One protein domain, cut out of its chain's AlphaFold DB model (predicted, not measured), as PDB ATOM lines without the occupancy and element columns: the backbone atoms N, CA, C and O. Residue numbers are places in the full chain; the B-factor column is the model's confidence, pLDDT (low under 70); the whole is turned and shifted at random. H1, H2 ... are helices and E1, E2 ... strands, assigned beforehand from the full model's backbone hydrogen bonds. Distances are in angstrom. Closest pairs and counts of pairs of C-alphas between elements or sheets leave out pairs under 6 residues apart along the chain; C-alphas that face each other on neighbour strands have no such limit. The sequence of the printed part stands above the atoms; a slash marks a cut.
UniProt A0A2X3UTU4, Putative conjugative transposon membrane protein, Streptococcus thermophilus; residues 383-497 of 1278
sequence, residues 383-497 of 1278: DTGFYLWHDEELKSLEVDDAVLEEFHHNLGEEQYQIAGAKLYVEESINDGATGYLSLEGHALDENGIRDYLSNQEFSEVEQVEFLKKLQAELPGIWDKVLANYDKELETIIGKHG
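Overview. This is residues 383 to 497 of the 1278 residues of the protein "Putative conjugative transposon membrane protein" of Streptococcus thermophilus (UniProt A0A2X3UTU4). This is a rod with a small three-stranded sheet near its middle, H3 and H4 toward one end and H1 and H2 toward the other. The long helix H5 grazes the sheet with residues 477 to 481 and runs on along the rod toward the end where H1 and H2 lie. The printed part has 115 residues with five named helices and three named strands, in the order H1 H2 E1 E2 E3 H3 H4 H5; the class is mostly helix, and the sheet, E1 E2 E3, is antiparallel. It is only just compact, close to loose, with a radius of gyration of the C-alphas of 15.9 A and spans of 53 by 25 by 23 A.

Along the chain. Find C-alpha 390 at (139.110, 145.671, 134.138), where H1 begins; it ends at residue 396. H2 is residues 401 to 410. Then come the strands E1, residues 416 to 418, E2, residues 421 to 427, 18.6 A long, and E3, residues 435 to 439. H3 is residues 446 to 455, and H4, residues 460 to 473, is 20.2 A long. H5, residues 475 to 496, runs 31.5 A to C-alpha 496 at (131.429, 132.935, 131.043).

Arrangement. Start at the meander E1 E2 E3, each strand the antiparallel neighbour of the one before. Within hydrogen-bond range are N 416 and O 423, 2.8 A, in the hairpin E1 and E2, and N 426 and O 436, 2.8 A, in the hairpin E2 and E3. H3, H4 and H5 are on the sheet but each only grazes it; for H4 and E1 the closest C-alphas are those of Leu 470 and Ile 418, 6.4 A. H2 touches residues 488 to 492 of H5, opposite ways at a steep tilt of 47 degrees; their closest C-alphas, Phe 407 and Ile 492, are 6.5 A apart. Every O i to N i+4 pair is within hydrogen-bond range in H1, H2 and H3, 9 of 10 in H4 and 16 of 18 in H5.

Size, cuts and confidence. The C-alphas farthest apart, Ser 459 and Gly 497, are 53.4 A apart. The printed part has no cut and no long link. Confidence is under 70 in 21 residues, among them 428 to 433.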
ATOM      1  N   ASP A 383     146.930 160.312 142.229       47.69
ATOM      2  CA  ASP A 383     147.741 159.857 141.068       47.69
ATOM      3  C   ASP A 383     147.492 158.433 140.504       47.69
ATOM      4  O   ASP A 383     148.004 158.049 139.451       47.69
ATOM      5  N   THR A 384     146.564 157.670 141.082       50.53
ATOM      6  CA  THR A 384     145.732 156.732 140.335       50.53
ATOM      7  C   THR A 384     144.697 157.562 139.588       50.53
ATOM      8  O   THR A 384     143.554 157.697 140.035       50.53
ATOM      9  N   GLY A 385     145.107 158.167 138.466       55.53
ATOM     10  CA  GLY A 385     144.194 158.899 137.585       55.53
ATOM     11  C   GLY A 385     142.947 158.061 137.276       55.53
ATOM     12  O   GLY A 385     142.997 156.834 137.376       55.53
ATOM     13  N   PHE A 386     141.837 158.706 136.906       72.50
ATOM     14  CA  PHE A 386     140.497 158.104 136.784       72.50
ATOM     15  C   PHE A 386     140.355 157.087 135.624       72.50
ATOM     16  O   PHE A 386     139.506 157.232 134.745       72.50
ATOM     17  N   TYR A 387     141.189 156.049 135.630       70.56
ATOM     18  CA  TYR A 387     141.329 154.955 134.680       70.56
ATOM     19  C   TYR A 387     140.734 153.676 135.275       70.56
ATOM     20  O   TYR A 387     140.912 153.362 136.452       70.56
ATOM     21  N   LEU A 388     140.046 152.909 134.438       72.19
ATOM     22  CA  LEU A 388     139.434 151.630 134.788       72.19
ATOM     23  C   LEU A 388     140.276 150.511 134.176       72.19
ATOM     24  O   LEU A 388     140.526 150.538 132.976       72.19
ATOM     25  N   TRP A 389     140.699 149.520 134.963       68.25
ATOM     26  CA  TRP A 389     141.694 148.509 134.547       68.25
ATOM     27  C   TRP A 389     141.121 147.088 134.384       68.25
ATOM     28  O   TRP A 389     141.854 146.101 134.327       68.25
ATOM     29  N   HIS A 390     139.797 146.964 134.265       74.75
ATOM     30  CA  HIS A 390     139.110 145.671 134.138       74.75
ATOM     31  C   HIS A 390     139.495 144.893 132.866       74.75
ATOM     32  O   HIS A 390     139.348 143.675 132.815       74.75
ATOM     33  N   ASP A 391     140.030 145.570 131.853       69.81
ATOM     34  CA  ASP A 391     140.600 144.982 130.643       69.81
ATOM     35  C   ASP A 391     141.828 144.129 130.950       69.81
ATOM     36  O   ASP A 391     141.966 143.026 130.421       69.81
ATOM     37  N   GLU A 392     142.721 144.632 131.801       70.19
ATOM     38  CA  GLU A 392     143.874 143.889 132.293       70.19
ATOM     39  C   GLU A 392     143.432 142.774 133.248       70.19
ATOM     40  O   GLU A 392     143.914 141.647 133.133       70.19
ATOM     41  N   GLU A 393     142.442 143.031 134.111       70.12
ATOM     42  CA  GLU A 393     141.879 142.002 134.992       70.12
ATOM     43  C   GLU A 393     141.262 140.841 134.191       70.12
ATOM     44  O   GLU A 393     141.574 139.678 134.453       70.12
ATOM     45  N   LEU A 394     140.480 141.125 133.146       71.12
ATOM     46  CA  LEU A 394     139.944 140.119 132.228       71.12
ATOM     47  C   LEU A 394     141.057 139.394 131.455       71.12
ATOM     48  O   LEU A 394     141.050 138.161 131.407       71.12
ATOM     49  N   LYS A 395     142.055 140.110 130.916       69.62
ATOM     50  CA  LYS A 395     143.226 139.496 130.249       69.62
ATOM     51  C   LYS A 395     144.003 138.574 131.201       69.62
ATOM     52  O   LYS A 395     144.451 137.509 130.780       69.62
ATOM     53  N   SER A 396     144.094 138.917 132.488       65.62
ATOM     54  CA  SER A 396     144.723 138.084 133.528       65.62
ATOM     55  C   SER A 396     143.957 136.784 133.825       65.62
ATOM     56  O   SER A 396     144.544 135.817 134.311       65.62
ATOM     57  N   LEU A 397     142.663 136.731 133.485       67.12
ATOM     58  CA  LEU A 397     141.804 135.545 133.573       67.12
ATOM     59  C   LEU A 397     141.824 134.682 132.290       67.12
ATOM     60  O   LEU A 397     140.994 133.783 132.152       67.12
ATOM     61  N   GLU A 398     142.765 134.934 131.370       66.06
ATOM     62  CA  GLU A 398     142.947 134.226 130.088       66.06
ATOM     63  C   GLU A 398     141.700 134.228 129.171       66.06
ATOM     64  O   GLU A 398     141.508 133.300 128.377       66.06
ATOM     65  N   VAL A 399     140.836 135.251 129.250       66.62
ATOM     66  CA  VAL A 399     139.688 135.363 128.329       66.62
ATOM     67  C   VAL A 399     140.127 135.730 126.911       66.62
ATOM     68  O   VAL A 399     141.149 136.386 126.712       66.62
ATOM     69  N   ASP A 400     139.347 135.306 125.915       68.50
ATOM     70  CA  ASP A 400     139.599 135.666 124.519       68.50
ATOM     71  C   ASP A 400     139.049 137.059 124.158       68.50
ATOM     72  O   ASP A 400     138.190 137.618 124.847       68.50
ATOM     73  N   ASP A 401     139.548 137.614 123.050       74.19
ATOM     74  CA  ASP A 401     139.197 138.958 122.570       74.19
ATOM     75  C   ASP A 401     137.676 139.152 122.393       74.19
ATOM     76  O   ASP A 401     137.180 140.270 122.508       74.19
ATOM     77  N   ALA A 402     136.904 138.080 122.159       75.06
ATOM     78  CA  ALA A 402     135.456 138.170 121.986       75.06
ATOM     79  C   ALA A 402     134.703 138.380 123.314       75.06
ATOM     80  O   ALA A 402     133.597 138.922 123.308       75.06
ATOM     81  N   VAL A 403     135.283 137.978 124.451       77.75
ATOM     82  CA  VAL A 403     134.751 138.290 125.791       77.75
ATOM     83  C   VAL A 403     135.055 139.740 126.171       77.75
ATOM     84  O   VAL A 403     134.197 140.399 126.753       77.75
ATOM     85  N   LEU A 404     136.227 140.259 125.786       74.44
ATOM     86  CA  LEU A 404     136.567 141.681 125.920       74.44
ATOM     87  C   LEU A 404     135.640 142.554 125.055       74.44
ATOM     88  O   LEU A 404     135.023 143.478 125.577       74.44
ATOM     89  N   GLU A 405     135.441 142.214 123.775       77.50
ATOM     90  CA  GLU A 405     134.458 142.894 122.911       77.50
ATOM     91  C   GLU A 405     133.029 142.845 123.496       77.50
ATOM     92  O   GLU A 405     132.274 143.806 123.357       77.50
ATOM     93  N   GLU A 406     132.638 141.756 124.174       81.81
ATOM     94  CA  GLU A 406     131.322 141.648 124.823       81.81
ATOM     95  C   GLU A 406     131.205 142.472 126.118       81.81
ATOM     96  O   GLU A 406     130.119 142.974 126.410       81.81
ATOM     97  N   PHE A 407     132.292 142.627 126.882       82.25
ATOM     98  CA  PHE A 407     132.349 143.524 128.040       82.25
ATOM     99  C   PHE A 407     132.156 144.976 127.587       82.25
ATOM    100  O   PHE A 407     131.179 145.611 127.984       82.25
ATOM    101  N   HIS A 408     132.985 145.443 126.645       80.06
ATOM    102  CA  HIS A 408     132.874 146.778 126.041       80.06
ATOM    103  C   HIS A 408     131.503 147.046 125.412       80.06
ATOM    104  O   HIS A 408     130.949 148.124 125.583       80.06
ATOM    105  N   HIS A 409     130.882 146.060 124.753       80.06
ATOM    106  CA  HIS A 409     129.553 146.251 124.161       80.06
ATOM    107  C   HIS A 409     128.405 146.393 125.180       80.06
ATOM    108  O   HIS A 409     127.345 146.922 124.831       80.06
ATOM    109  N   ASN A 410     128.574 145.901 126.413       79.56
ATOM    110  CA  ASN A 410     127.558 146.016 127.463       79.56
ATOM    111  C   ASN A 410     127.750 147.266 128.338       79.56
ATOM    112  O   ASN A 410     126.782 147.723 128.953       79.56
ATOM    113  N   LEU A 411     128.963 147.827 128.375       77.25
ATOM    114  CA  LEU A 411     129.239 149.120 128.992       77.25
ATOM    115  C   LEU A 411     128.471 150.214 128.230       77.25
ATOM    116  O   LEU A 411     128.692 150.473 127.050       77.25
ATOM    117  N   GLY A 412     127.488 150.819 128.895       63.81
ATOM    118  CA  GLY A 412     126.664 151.869 128.297       63.81
ATOM    119  C   GLY A 412     127.369 153.226 128.286       63.81
ATOM    120  O   GLY A 412     128.093 153.546 129.223       63.81
ATOM    121  N   GLU A 413     127.069 154.062 127.284       66.38
ATOM    122  CA  GLU A 413     127.462 155.483 127.231       66.38
ATOM    123  C   GLU A 413     126.751 156.313 128.330       66.38
ATOM    124  O   GLU A 413     125.883 157.150 128.057       66.38
ATOM    125  N   GLU A 414     127.065 156.066 129.603       76.69
ATOM    126  CA  GLU A 414     126.537 156.847 130.717       76.69
ATOM    127  C   GLU A 414     127.207 158.224 130.770       76.69
ATOM    128  O   GLU A 414     128.394 158.361 131.062       76.69
ATOM    129  N   GLN A 415     126.419 159.265 130.487       82.25
ATOM    130  CA  GLN A 415     126.847 160.659 130.570       82.25
ATOM    131  C   GLN A 415     126.300 161.304 131.840       82.25
ATOM    132  O   GLN A 415     125.087 161.444 132.025       82.25
ATOM    133  N   TYR A 416     127.218 161.754 132.682       84.25
ATOM    134  CA  TYR A 416     126.956 162.516 133.887       84.25
ATOM    135  C   TYR A 416     127.000 164.020 133.566       84.25
ATOM    136  O   TYR A 416     127.585 164.464 132.573       84.25
ATOM    137  N   GLN A 417     126.308 164.824 134.371       82.00
ATOM    138  CA  GLN A 417     126.292 166.283 134.259       82.00
ATOM    139  C   GLN A 417     126.902 166.856 135.529       82.00
ATOM    140  O   GLN A 417     126.360 166.611 136.603       82.00
ATOM    141  N   ILE A 418     127.995 167.606 135.397       78.25
ATOM    142  CA  ILE A 418     128.721 168.211 136.517       78.25
ATOM    143  C   ILE A 418     129.078 169.650 136.162       78.25
ATOM    144  O   ILE A 418     129.611 169.912 135.089       78.25
ATOM    145  N   ALA A 419     128.687 170.606 137.007       70.38
ATOM    146  CA  ALA A 419     128.924 172.046 136.808       70.38
ATOM    147  C   ALA A 419     128.523 172.647 135.426       70.38
ATOM    148  O   ALA A 419     128.903 173.771 135.110       70.38
ATOM    149  N   GLY A 420     127.709 171.944 134.624       74.38
ATOM    150  CA  GLY A 420     127.307 172.332 133.261       74.38
ATOM    151  C   GLY A 420     128.029 171.582 132.130       74.38
ATOM    152  O   GLY A 420     127.582 171.659 130.989       74.38
ATOM    153  N   ALA A 421     129.075 170.823 132.457       80.88
ATOM    154  CA  ALA A 421     129.849 169.978 131.555       80.88
ATOM    155  C   ALA A 421     129.323 168.533 131.510       80.88
ATOM    156  O   ALA A 421     128.688 168.044 132.456       80.88
ATOM    157  N   LYS A 422     129.626 167.816 130.424       86.44
ATOM    158  CA  LYS A 422     129.482 166.353 130.350       86.44
ATOM    159  C   LYS A 422     130.712 165.637 130.895       86.44
ATOM    160  O   LYS A 422     131.811 165.854 130.402       86.44
ATOM    161  N   LEU A 423     130.488 164.706 131.816       87.81
ATOM    162  CA  LEU A 423     131.499 163.764 132.293       87.81
ATOM    163  C   LEU A 423     131.091 162.346 131.874       87.81
ATOM    164  O   LEU A 423     129.947 161.948 132.107       87.81
ATOM    165  N   TYR A 424     131.978 161.600 131.227       85.94
ATOM    166  CA  TYR A 424     131.725 160.228 130.771       85.94
ATOM    167  C   TYR A 424     133.037 159.447 130.685       85.94
ATOM    168  O   TYR A 424     134.104 160.049 130.668       85.94
ATOM    169  N   VAL A 425     132.976 158.117 130.647       84.56
ATOM    170  CA  VAL A 425     134.172 157.296 130.412       84.56
ATOM    171  C   VAL A 425     134.439 157.218 128.910       84.56
ATOM    172  O   VAL A 425     133.538 156.901 128.134       84.56
ATOM    173  N   GLU A 426     135.667 157.513 128.511       79.62
ATOM    174  CA  GLU A 426     136.164 157.438 127.141       79.62
ATOM    175  C   GLU A 426     137.039 156.184 126.978       79.62
ATOM    176  O   GLU A 426     137.821 155.840 127.866       79.62
ATOM    177  N   GLU A 427     136.867 155.451 125.873       71.75
ATOM    178  CA  GLU A 427     137.571 154.183 125.626       71.75
ATOM    179  C   GLU A 427     139.085 154.418 125.476       71.75
ATOM    180  O   GLU A 427     139.520 155.221 124.641       71.75
ATOM    181  N   SER A 428     139.905 153.685 126.240       66.19
ATOM    182  CA  SER A 428     141.358 153.706 126.033       66.19
ATOM    183  C   SER A 428     141.754 152.725 124.935       66.19
ATOM    184  O   SER A 428     141.306 151.583 124.894       66.19
ATOM    185  N   ILE A 429     142.621 153.178 124.029       49.97
ATOM    186  CA  ILE A 429     142.994 152.428 122.820       49.97
ATOM    187  C   ILE A 429     144.429 151.866 122.899       49.97
ATOM    188  O   ILE A 429     144.833 151.128 122.003       49.97
ATOM    189  N   ASN A 430     145.237 152.237 123.909       48.12
ATOM    190  CA  ASN A 430     146.708 152.119 123.814       48.12
ATOM    191  C   ASN A 430     147.492 151.654 125.064       48.12
ATOM    192  O   ASN A 430     148.697 151.449 124.925       48.12
ATOM    193  N   ASP A 431     146.886 151.475 126.240       50.88
ATOM    194  CA  ASP A 431     147.618 151.229 127.506       50.88
ATOM    195  C   ASP A 431     147.216 149.950 128.267       50.88
ATOM    196  O   ASP A 431     148.004 149.450 129.063       50.88
ATOM    197  N   GLY A 432     146.045 149.375 127.987       54.06
ATOM    198  CA  GLY A 432     145.520 148.212 128.713       54.06
ATOM    199  C   GLY A 432     144.413 148.552 129.711       54.06
ATOM    200  O   GLY A 432     143.770 147.624 130.204       54.06
ATOM    201  N   ALA A 433     144.127 149.839 129.925       64.25
ATOM    202  CA  ALA A 433     142.915 150.282 130.590       64.25
ATOM    203  C   ALA A 433     141.681 150.018 129.706       64.25
ATOM    204  O   ALA A 433     141.740 150.010 128.477       64.25
ATOM    205  N   THR A 434     140.538 149.829 130.352       71.69
ATOM    206  CA  THR A 434     139.197 149.758 129.755       71.69
ATOM    207  C   THR A 434     138.728 151.138 129.293       71.69
ATOM    208  O   THR A 434     138.023 151.262 128.297       71.69
ATOM    209  N   GLY A 435     139.126 152.190 130.004       75.06
ATOM    210  CA  GLY A 435     138.795 153.573 129.677       75.06
ATOM    211  C   GLY A 435     139.150 154.522 130.808       75.06
ATOM    212  O   GLY A 435     139.549 154.082 131.885       75.06
ATOM    213  N   TYR A 436     138.997 155.817 130.558       82.44
ATOM    214  CA  TYR A 436     139.284 156.881 131.518       82.44
ATOM    215  C   TYR A 436     138.139 157.885 131.600       82.44
ATOM    216  O   TYR A 436     137.408 158.101 130.634       82.44
ATOM    217  N   LEU A 437     137.959 158.503 132.762       84.56
ATOM    218  CA  LEU A 437     136.946 159.531 132.959       84.56
ATOM    219  C   LEU A 437     137.361 160.813 132.222       84.56
ATOM    220  O   LEU A 437     138.489 161.286 132.353       84.56
ATOM    221  N   SER A 438     136.441 161.351 131.426       83.50
ATOM    222  CA  SER A 438     136.681 162.409 130.449       83.50
ATOM    223  C   SER A 438     135.628 163.515 130.578       83.50
ATOM    224  O   SER A 438     134.420 163.260 130.648       83.50
ATOM    225  N   LEU A 439     136.101 164.758 130.636       86.88
ATOM    226  CA  LEU A 439     135.342 165.996 130.744       86.88
ATOM    227  C   LEU A 439     135.197 166.619 129.347       86.88
ATOM    228  O   LEU A 439     136.094 167.278 128.833       86.88
ATOM    229  N   GLU A 440     134.062 166.356 128.704       84.69
ATOM    230  CA  GLU A 440     133.747 166.743 127.316       84.69
ATOM    231  C   GLU A 440     134.777 166.319 126.242       84.69
ATOM    232  O   GLU A 440     134.808 166.913 125.163       84.69
ATOM    233  N   GLY A 441     135.572 165.271 126.497       79.25
ATOM    234  CA  GLY A 441     136.644 164.802 125.604       79.25
ATOM    235  C   GLY A 441     138.060 165.169 126.066       79.25
ATOM    236  O   GLY A 441     139.004 165.059 125.286       79.25
ATOM    237  N   HIS A 442     138.209 165.636 127.308       85.44
ATOM    238  CA  HIS A 442     139.489 165.875 127.968       85.44
ATOM    239  C   HIS A 442     139.643 164.936 129.167       85.44
ATOM    240  O   HIS A 442     138.772 164.919 130.032       85.44
ATOM    241  N   ALA A 443     140.740 164.181 129.246       82.50
ATOM    242  CA  ALA A 443     141.004 163.287 130.375       82.50
ATOM    243  C   ALA A 443     140.962 164.035 131.720       82.50
ATOM    244  O   ALA A 443     141.345 165.202 131.807       82.50
ATOM    245  N   LEU A 444     140.490 163.378 132.779       83.25
ATOM    246  CA  LEU A 444     140.393 163.982 134.111       83.25
ATOM    247  C   LEU A 444     141.732 163.927 134.875       83.25
ATOM    248  O   LEU A 444     141.792 163.506 136.026       83.25
ATOM    249  N   ASP A 445     142.800 164.340 134.196       81.25
ATOM    250  CA  ASP A 445     144.143 164.567 134.729       81.25
ATOM    251  C   ASP A 445     144.478 166.073 134.714       81.25
ATOM    252  O   ASP A 445     143.681 166.892 134.240       81.25
ATOM    253  N   GLU A 446     145.647 166.462 135.233       81.69
ATOM    254  CA  GLU A 446     146.035 167.876 135.308       81.69
ATOM    255  C   GLU A 446     145.989 168.558 133.928       81.69
ATOM    256  O   GLU A 446     145.467 169.668 133.793       81.69
ATOM    257  N   ASN A 447     146.505 167.900 132.888       79.25
ATOM    258  CA  ASN A 447     146.604 168.486 131.554       79.25
ATOM    259  C   ASN A 447     145.226 168.596 130.897       79.25
ATOM    260  O   ASN A 447     144.892 169.641 130.342       79.25
ATOM    261  N   GLY A 448     144.402 167.552 130.991       80.50
ATOM    262  CA  GLY A 448     143.062 167.559 130.415       80.50
ATOM    263  C   GLY A 448     142.115 168.545 131.106       80.50
ATOM    264  O   GLY A 448     141.372 169.251 130.419       80.50
ATOM    265  N   ILE A 449     142.191 168.710 132.432       86.31
ATOM    266  CA  ILE A 449     141.412 169.746 133.128       86.31
ATOM    267  C   ILE A 449     141.872 171.151 132.696       86.31
ATOM    268  O   ILE A 449     141.029 172.007 132.410       86.31
ATOM    269  N   ARG A 450     143.187 171.392 132.568       84.94
ATOM    270  CA  ARG A 450     143.733 172.665 132.053       84.94
ATOM    271  C   ARG A 450     143.282 172.953 130.617       84.94
ATOM    272  O   ARG A 450     142.865 174.079 130.326       84.94
ATOM    273  N   ASP A 451     143.314 171.957 129.735       81.44
ATOM    274  CA  ASP A 451     142.854 172.076 128.347       81.44
ATOM    275  C   ASP A 451     141.346 172.362 128.268       81.44
ATOM    276  O   ASP A 451     140.919 173.228 127.497       81.44
ATOM    277  N   TYR A 452     140.531 171.695 129.094       86.00
ATOM    278  CA  TYR A 452     139.091 171.946 129.170       86.00
ATOM    279  C   TYR A 452     138.789 173.395 129.582       86.00
ATOM    280  O   TYR A 452     138.062 174.098 128.876       86.00
ATOM    281  N   LEU A 453     139.381 173.874 130.684       85.69
ATOM    282  CA  LEU A 453     139.201 175.253 131.161       85.69
ATOM    283  C   LEU A 453     139.645 176.284 130.112       85.69
ATOM    284  O   LEU A 453     138.973 177.299 129.916       85.69
ATOM    285  N   SER A 454     140.734 175.993 129.393       80.69
ATOM    286  CA  SER A 454     141.248 176.842 128.313       80.69
ATOM    287  C   SER A 454     140.310 176.900 127.098       80.69
ATOM    288  O   SER A 454     140.220 177.939 126.444       80.69
ATOM    289  N   ASN A 455     139.580 175.819 126.800       81.00
ATOM    290  CA  ASN A 455     138.672 175.732 125.650       81.00
ATOM    291  C   ASN A 455     137.286 176.366 125.880       81.00
ATOM    292  O   ASN A 455     136.603 176.679 124.904       81.00
ATOM    293  N   GLN A 456     136.857 176.567 127.131       76.94
ATOM    294  CA  GLN A 456     135.509 177.067 127.461       76.94
ATOM    295  C   GLN A 456     135.405 178.603 127.589       76.94
ATOM    296  O   GLN A 456     134.339 179.119 127.920       76.94
ATOM    297  N   GLU A 457     136.491 179.348 127.339       73.62
ATOM    298  CA  GLU A 457     136.578 180.819 127.492       73.62
ATOM    299  C   GLU A 457     136.163 181.347 128.892       73.62
ATOM    300  O   GLU A 457     135.783 182.512 129.035       73.62
ATOM    301  N   PHE A 458     136.246 180.522 129.945       76.38
ATOM    302  CA  PHE A 458     135.897 180.925 131.315       76.38
ATOM    303  C   PHE A 458     136.821 182.030 131.843       76.38
ATOM    304  O   PHE A 458     138.047 181.928 131.746       76.38
ATOM    305  N   SER A 459     136.243 183.042 132.500       75.62
ATOM    306  CA  SER A 459     137.024 183.964 133.332       75.62
ATOM    307  C   SER A 459     137.621 183.233 134.538       75.62
ATOM    308  O   SER A 459     137.071 182.236 135.001       75.62
ATOM    309  N   GLU A 460     138.729 183.729 135.090       68.38
ATOM    310  CA  GLU A 460     139.464 183.025 136.159       68.38
ATOM    311  C   GLU A 460     138.588 182.780 137.422       68.38
ATOM    312  O   GLU A 460     138.734 181.769 138.105       68.38
ATOM    313  N   VAL A 461     137.575 183.627 137.667       74.38
ATOM    314  CA  VAL A 461     136.537 183.420 138.703       74.38
ATOM    315  C   VAL A 461     135.623 182.233 138.376       74.38
ATOM    316  O   VAL A 461     135.308 181.428 139.250       74.38
ATOM    317  N   GLU A 462     135.181 182.122 137.121       78.94
ATOM    318  CA  GLU A 462     134.322 181.030 136.646       78.94
ATOM    319  C   GLU A 462     135.078 179.697 136.635       78.94
ATOM    320  O   GLU A 462     134.480 178.671 136.946       78.94
ATOM    321  N   GLN A 463     136.393 179.711 136.379       82.62
ATOM    322  CA  GLN A 463     137.259 178.535 136.511       82.62
ATOM    323  C   GLN A 463     137.294 178.027 137.963       82.62
ATOM    324  O   GLN A 463     137.007 176.857 138.203       82.62
ATOM    325  N   VAL A 464     137.532 178.905 138.948       81.88
ATOM    326  CA  VAL A 464     137.494 178.533 140.379       81.88
ATOM    327  C   VAL A 464     136.099 178.063 140.817       81.88
ATOM    328  O   VAL A 464     135.974 177.088 141.560       81.88
ATOM    329  N   GLU A 465     135.029 178.713 140.353       84.19
ATOM    330  CA  GLU A 465     133.652 178.285 140.633       84.19
ATOM    331  C   GLU A 465     133.269 176.949 139.983       84.19
ATOM    332  O   GLU A 465     132.406 176.241 140.512       84.19
ATOM    333  N   PHE A 466     133.843 176.631 138.823       89.19
ATOM    334  CA  PHE A 466     133.666 175.357 138.138       89.19
ATOM    335  C   PHE A 466     134.420 174.248 138.878       89.19
ATOM    336  O   PHE A 466     133.811 173.248 139.257       89.19
ATOM    337  N   LEU A 467     135.705 174.462 139.172       89.31
ATOM    338  CA  LEU A 467     136.560 173.490 139.852       89.31
ATOM    339  C   LEU A 467     136.055 173.140 141.258       89.31
ATOM    340  O   LEU A 467     135.973 171.962 141.587       89.31
ATOM    341  N   LYS A 468     135.593 174.115 142.054       87.12
ATOM    342  CA  LYS A 468     134.992 173.839 143.380       87.12
ATOM    343  C   LYS A 468     133.722 172.979 143.303       87.12
ATOM    344  O   LYS A 468     133.435 172.223 144.226       87.12
ATOM    345  N   LYS A 469     132.948 173.077 142.215       86.12
ATOM    346  CA  LYS A 469     131.779 172.207 141.976       86.12
ATOM    347  C   LYS A 469     132.209 170.827 141.476       86.12
ATOM    348  O   LYS A 469     131.631 169.836 141.908       86.12
ATOM    349  N   LEU A 470     133.234 170.767 140.620       86.94
ATOM    350  CA  LEU A 470     133.840 169.521 140.151       86.94
ATOM    351  C   LEU A 470     134.368 168.701 141.339       86.94
ATOM    352  O   LEU A 470     133.871 167.606 141.569       86.94
ATOM    353  N   GLN A 471     135.248 169.277 142.159       88.38
ATOM    354  CA  GLN A 471     135.791 168.697 143.397       88.38
ATOM    355  C   GLN A 471     134.697 168.132 144.325       88.38
ATOM    356  O   GLN A 471     134.807 167.013 144.817       88.38
ATOM    357  N   ALA A 472     133.609 168.882 144.542       85.50
ATOM    358  CA  ALA A 472     132.546 168.494 145.470       85.50
ATOM    359  C   ALA A 472     131.602 167.392 144.945       85.50
ATOM    360  O   ALA A 472     131.055 166.626 145.740       85.50
ATOM    361  N   GLU A 473     131.360 167.322 143.632       84.75
ATOM    362  CA  GLU A 473     130.414 166.367 143.030       84.75
ATOM    363  C   GLU A 473     131.100 165.115 142.447       84.75
ATOM    364  O   GLU A 473     130.464 164.060 142.358       84.75
ATOM    365  N   LEU A 474     132.387 165.203 142.087       86.56
ATOM    366  CA  LEU A 474     133.145 164.157 141.393       86.56
ATOM    367  C   LEU A 474     133.251 162.823 142.156       86.56
ATOM    368  O   LEU A 474     132.925 161.807 141.535       86.56
ATOM    369  N   PRO A 475     133.605 162.757 143.461       84.12
ATOM    370  CA  PRO A 475     133.744 161.475 144.163       84.12
ATOM    371  C   PRO A 475     132.453 160.646 144.116       84.12
ATOM    372  O   PRO A 475     132.448 159.478 143.737       84.12
ATOM    373  N   GLY A 476     131.312 161.301 144.360       81.00
ATOM    374  CA  GLY A 476     129.998 160.665 144.297       81.00
ATOM    375  C   GLY A 476     129.510 160.340 142.880       81.00
ATOM    376  O   GLY A 476     128.448 159.729 142.740       81.00
ATOM    377  N   ILE A 477     130.207 160.768 141.822       84.12
ATOM    378  CA  ILE A 477     130.013 160.281 140.446       84.12
ATOM    379  C   ILE A 477     130.955 159.107 140.173       84.12
ATOM    380  O   ILE A 477     130.498 158.105 139.627       84.12
ATOM    381  N   TRP A 478     132.215 159.187 140.604       85.88
ATOM    382  CA  TRP A 478     133.197 158.116 140.447       85.88
ATOM    383  C   TRP A 478     132.744 156.807 141.104       85.88
ATOM    384  O   TRP A 478     132.738 155.775 140.438       85.88
ATOM    385  N   ASP A 479     132.186 156.866 142.319       81.50
ATOM    386  CA  ASP A 479     131.543 155.720 142.988       81.50
ATOM    387  C   ASP A 479     130.478 155.028 142.113       81.50
ATOM    388  O   ASP A 479     130.298 153.811 142.170       81.50
ATOM    389  N   LYS A 480     129.734 155.798 141.304       82.62
ATOM    390  CA  LYS A 480     128.689 155.264 140.412       82.62
ATOM    391  C   LYS A 480     129.283 154.650 139.152       82.62
ATOM    392  O   LYS A 480     128.756 153.644 138.683       82.62
ATOM    393  N   VAL A 481     130.353 155.246 138.624       83.12
ATOM    394  CA  VAL A 481     131.106 154.716 137.482       83.12
ATOM    395  C   VAL A 481     131.722 153.370 137.865       83.12
ATOM    396  O   VAL A 481     131.390 152.373 137.225       83.12
ATOM    397  N   LEU A 482     132.490 153.309 138.959       81.31
ATOM    398  CA  LEU A 482     133.055 152.067 139.500       81.31
ATOM    399  C   LEU A 482     131.967 151.002 139.699       81.31
ATOM    400  O   LEU A 482     132.006 149.953 139.064       81.31
ATOM    401  N   ALA A 483     130.908 151.316 140.454       81.00
ATOM    402  CA  ALA A 483     129.831 150.362 140.729       81.00
ATOM    403  C   ALA A 483     129.047 149.895 139.482       81.00
ATOM    404  O   ALA A 483     128.368 148.865 139.539       81.00
ATOM    405  N   ASN A 484     129.087 150.632 138.367       83.44
ATOM    406  CA  ASN A 484     128.503 150.191 137.101       83.44
ATOM    407  C   ASN A 484     129.453 149.253 136.335       83.44
ATOM    408  O   ASN A 484     129.010 148.209 135.853       83.44
ATOM    409  N   TYR A 485     130.744 149.591 136.274       84.31
ATOM    410  CA  TYR A 485     131.768 148.802 135.583       84.31
ATOM    411  C   TYR A 485     132.074 147.489 136.319       84.31
ATOM    412  O   TYR A 485     132.019 146.431 135.691       84.31
ATOM    413  N   ASP A 486     132.246 147.520 137.646       81.12
ATOM    414  CA  ASP A 486     132.397 146.332 138.505       81.12
ATOM    415  C   ASP A 486     131.238 145.349 138.313       81.12
ATOM    416  O   ASP A 486     131.420 144.139 138.192       81.12
ATOM    417  N   LYS A 487     130.011 145.867 138.241       83.94
ATOM    418  CA  LYS A 487     128.799 145.061 138.084       83.94
ATOM    419  C   LYS A 487     128.697 144.409 136.702       83.94
ATOM    420  O   LYS A 487     128.162 143.299 136.591       83.94
ATOM    421  N   GLU A 488     129.169 145.068 135.646       82.88
ATOM    422  CA  GLU A 488     129.232 144.445 134.321       82.88
ATOM    423  C   GLU A 488     130.397 143.445 134.239       82.88
ATOM    424  O   GLU A 488     130.224 142.364 133.676       82.88
ATOM    425  N   LEU A 489     131.522 143.711 134.912       79.31
ATOM    426  CA  LEU A 489     132.618 142.755 135.081       79.31
ATOM    427  C   LEU A 489     132.146 141.486 135.817       79.31
ATOM    428  O   LEU A 489     132.331 140.381 135.307       79.31
ATOM    429  N   GLU A 490     131.458 141.617 136.958       80.12
ATOM    430  CA  GLU A 490     130.817 140.499 137.669       80.12
ATOM    431  C   GLU A 490     129.843 139.730 136.760       80.12
ATOM    432  O   GLU A 490     129.768 138.497 136.804       80.12
ATOM    433  N   THR A 491     129.105 140.449 135.907       83.25
ATOM    434  CA  THR A 491     128.164 139.859 134.948       83.25
ATOM    435  C   THR A 491     128.894 139.043 133.880       83.25
ATOM    436  O   THR A 491     128.487 137.911 133.609       83.25
ATOM    437  N   ILE A 492     129.998 139.547 133.323       81.06
ATOM    438  CA  ILE A 492     130.858 138.846 132.356       81.06
ATOM    439  C   ILE A 492     131.538 137.624 132.996       81.06
ATOM    440  O   ILE A 492     131.427 136.516 132.456       81.06
ATOM    441  N   ILE A 493     132.137 137.779 134.182       75.38
ATOM    442  CA  ILE A 493     132.745 136.697 134.977       75.38
ATOM    443  C   ILE A 493     131.725 135.580 135.241       75.38
ATOM    444  O   ILE A 493     131.979 134.407 134.940       75.38
ATOM    445  N   GLY A 494     130.536 135.934 135.737       76.00
ATOM    446  CA  GLY A 494     129.468 134.981 136.039       76.00
ATOM    447  C   GLY A 494     128.864 134.308 134.799       76.00
ATOM    448  O   GLY A 494     128.491 133.134 134.856       76.00
ATOM    449  N   LYS A 495     128.783 135.021 133.671       80.31
ATOM    450  CA  LYS A 495     128.209 134.542 132.402       80.31
ATOM    451  C   LYS A 495     129.120 133.562 131.668       80.31
ATOM    452  O   LYS A 495     128.623 132.559 131.153       80.31
ATOM    453  N   HIS A 496     130.428 133.818 131.659       76.44
ATOM    454  CA  HIS A 496     131.429 132.935 131.043       76.44
ATOM    455  C   HIS A 496     131.955 131.853 131.994       76.44
ATOM    456  O   HIS A 496     132.682 130.955 131.573       76.44
ATOM    457  N   GLY A 497     131.526 131.869 133.261       61.84
ATOM    458  CA  GLY A 497     131.897 130.857 134.252       61.84
ATOM    459  C   GLY A 497     133.360 130.954 134.680       61.84
ATOM    460  O   GLY A 497     133.968 129.936 135.019       61.84
TER     461      GLY A 497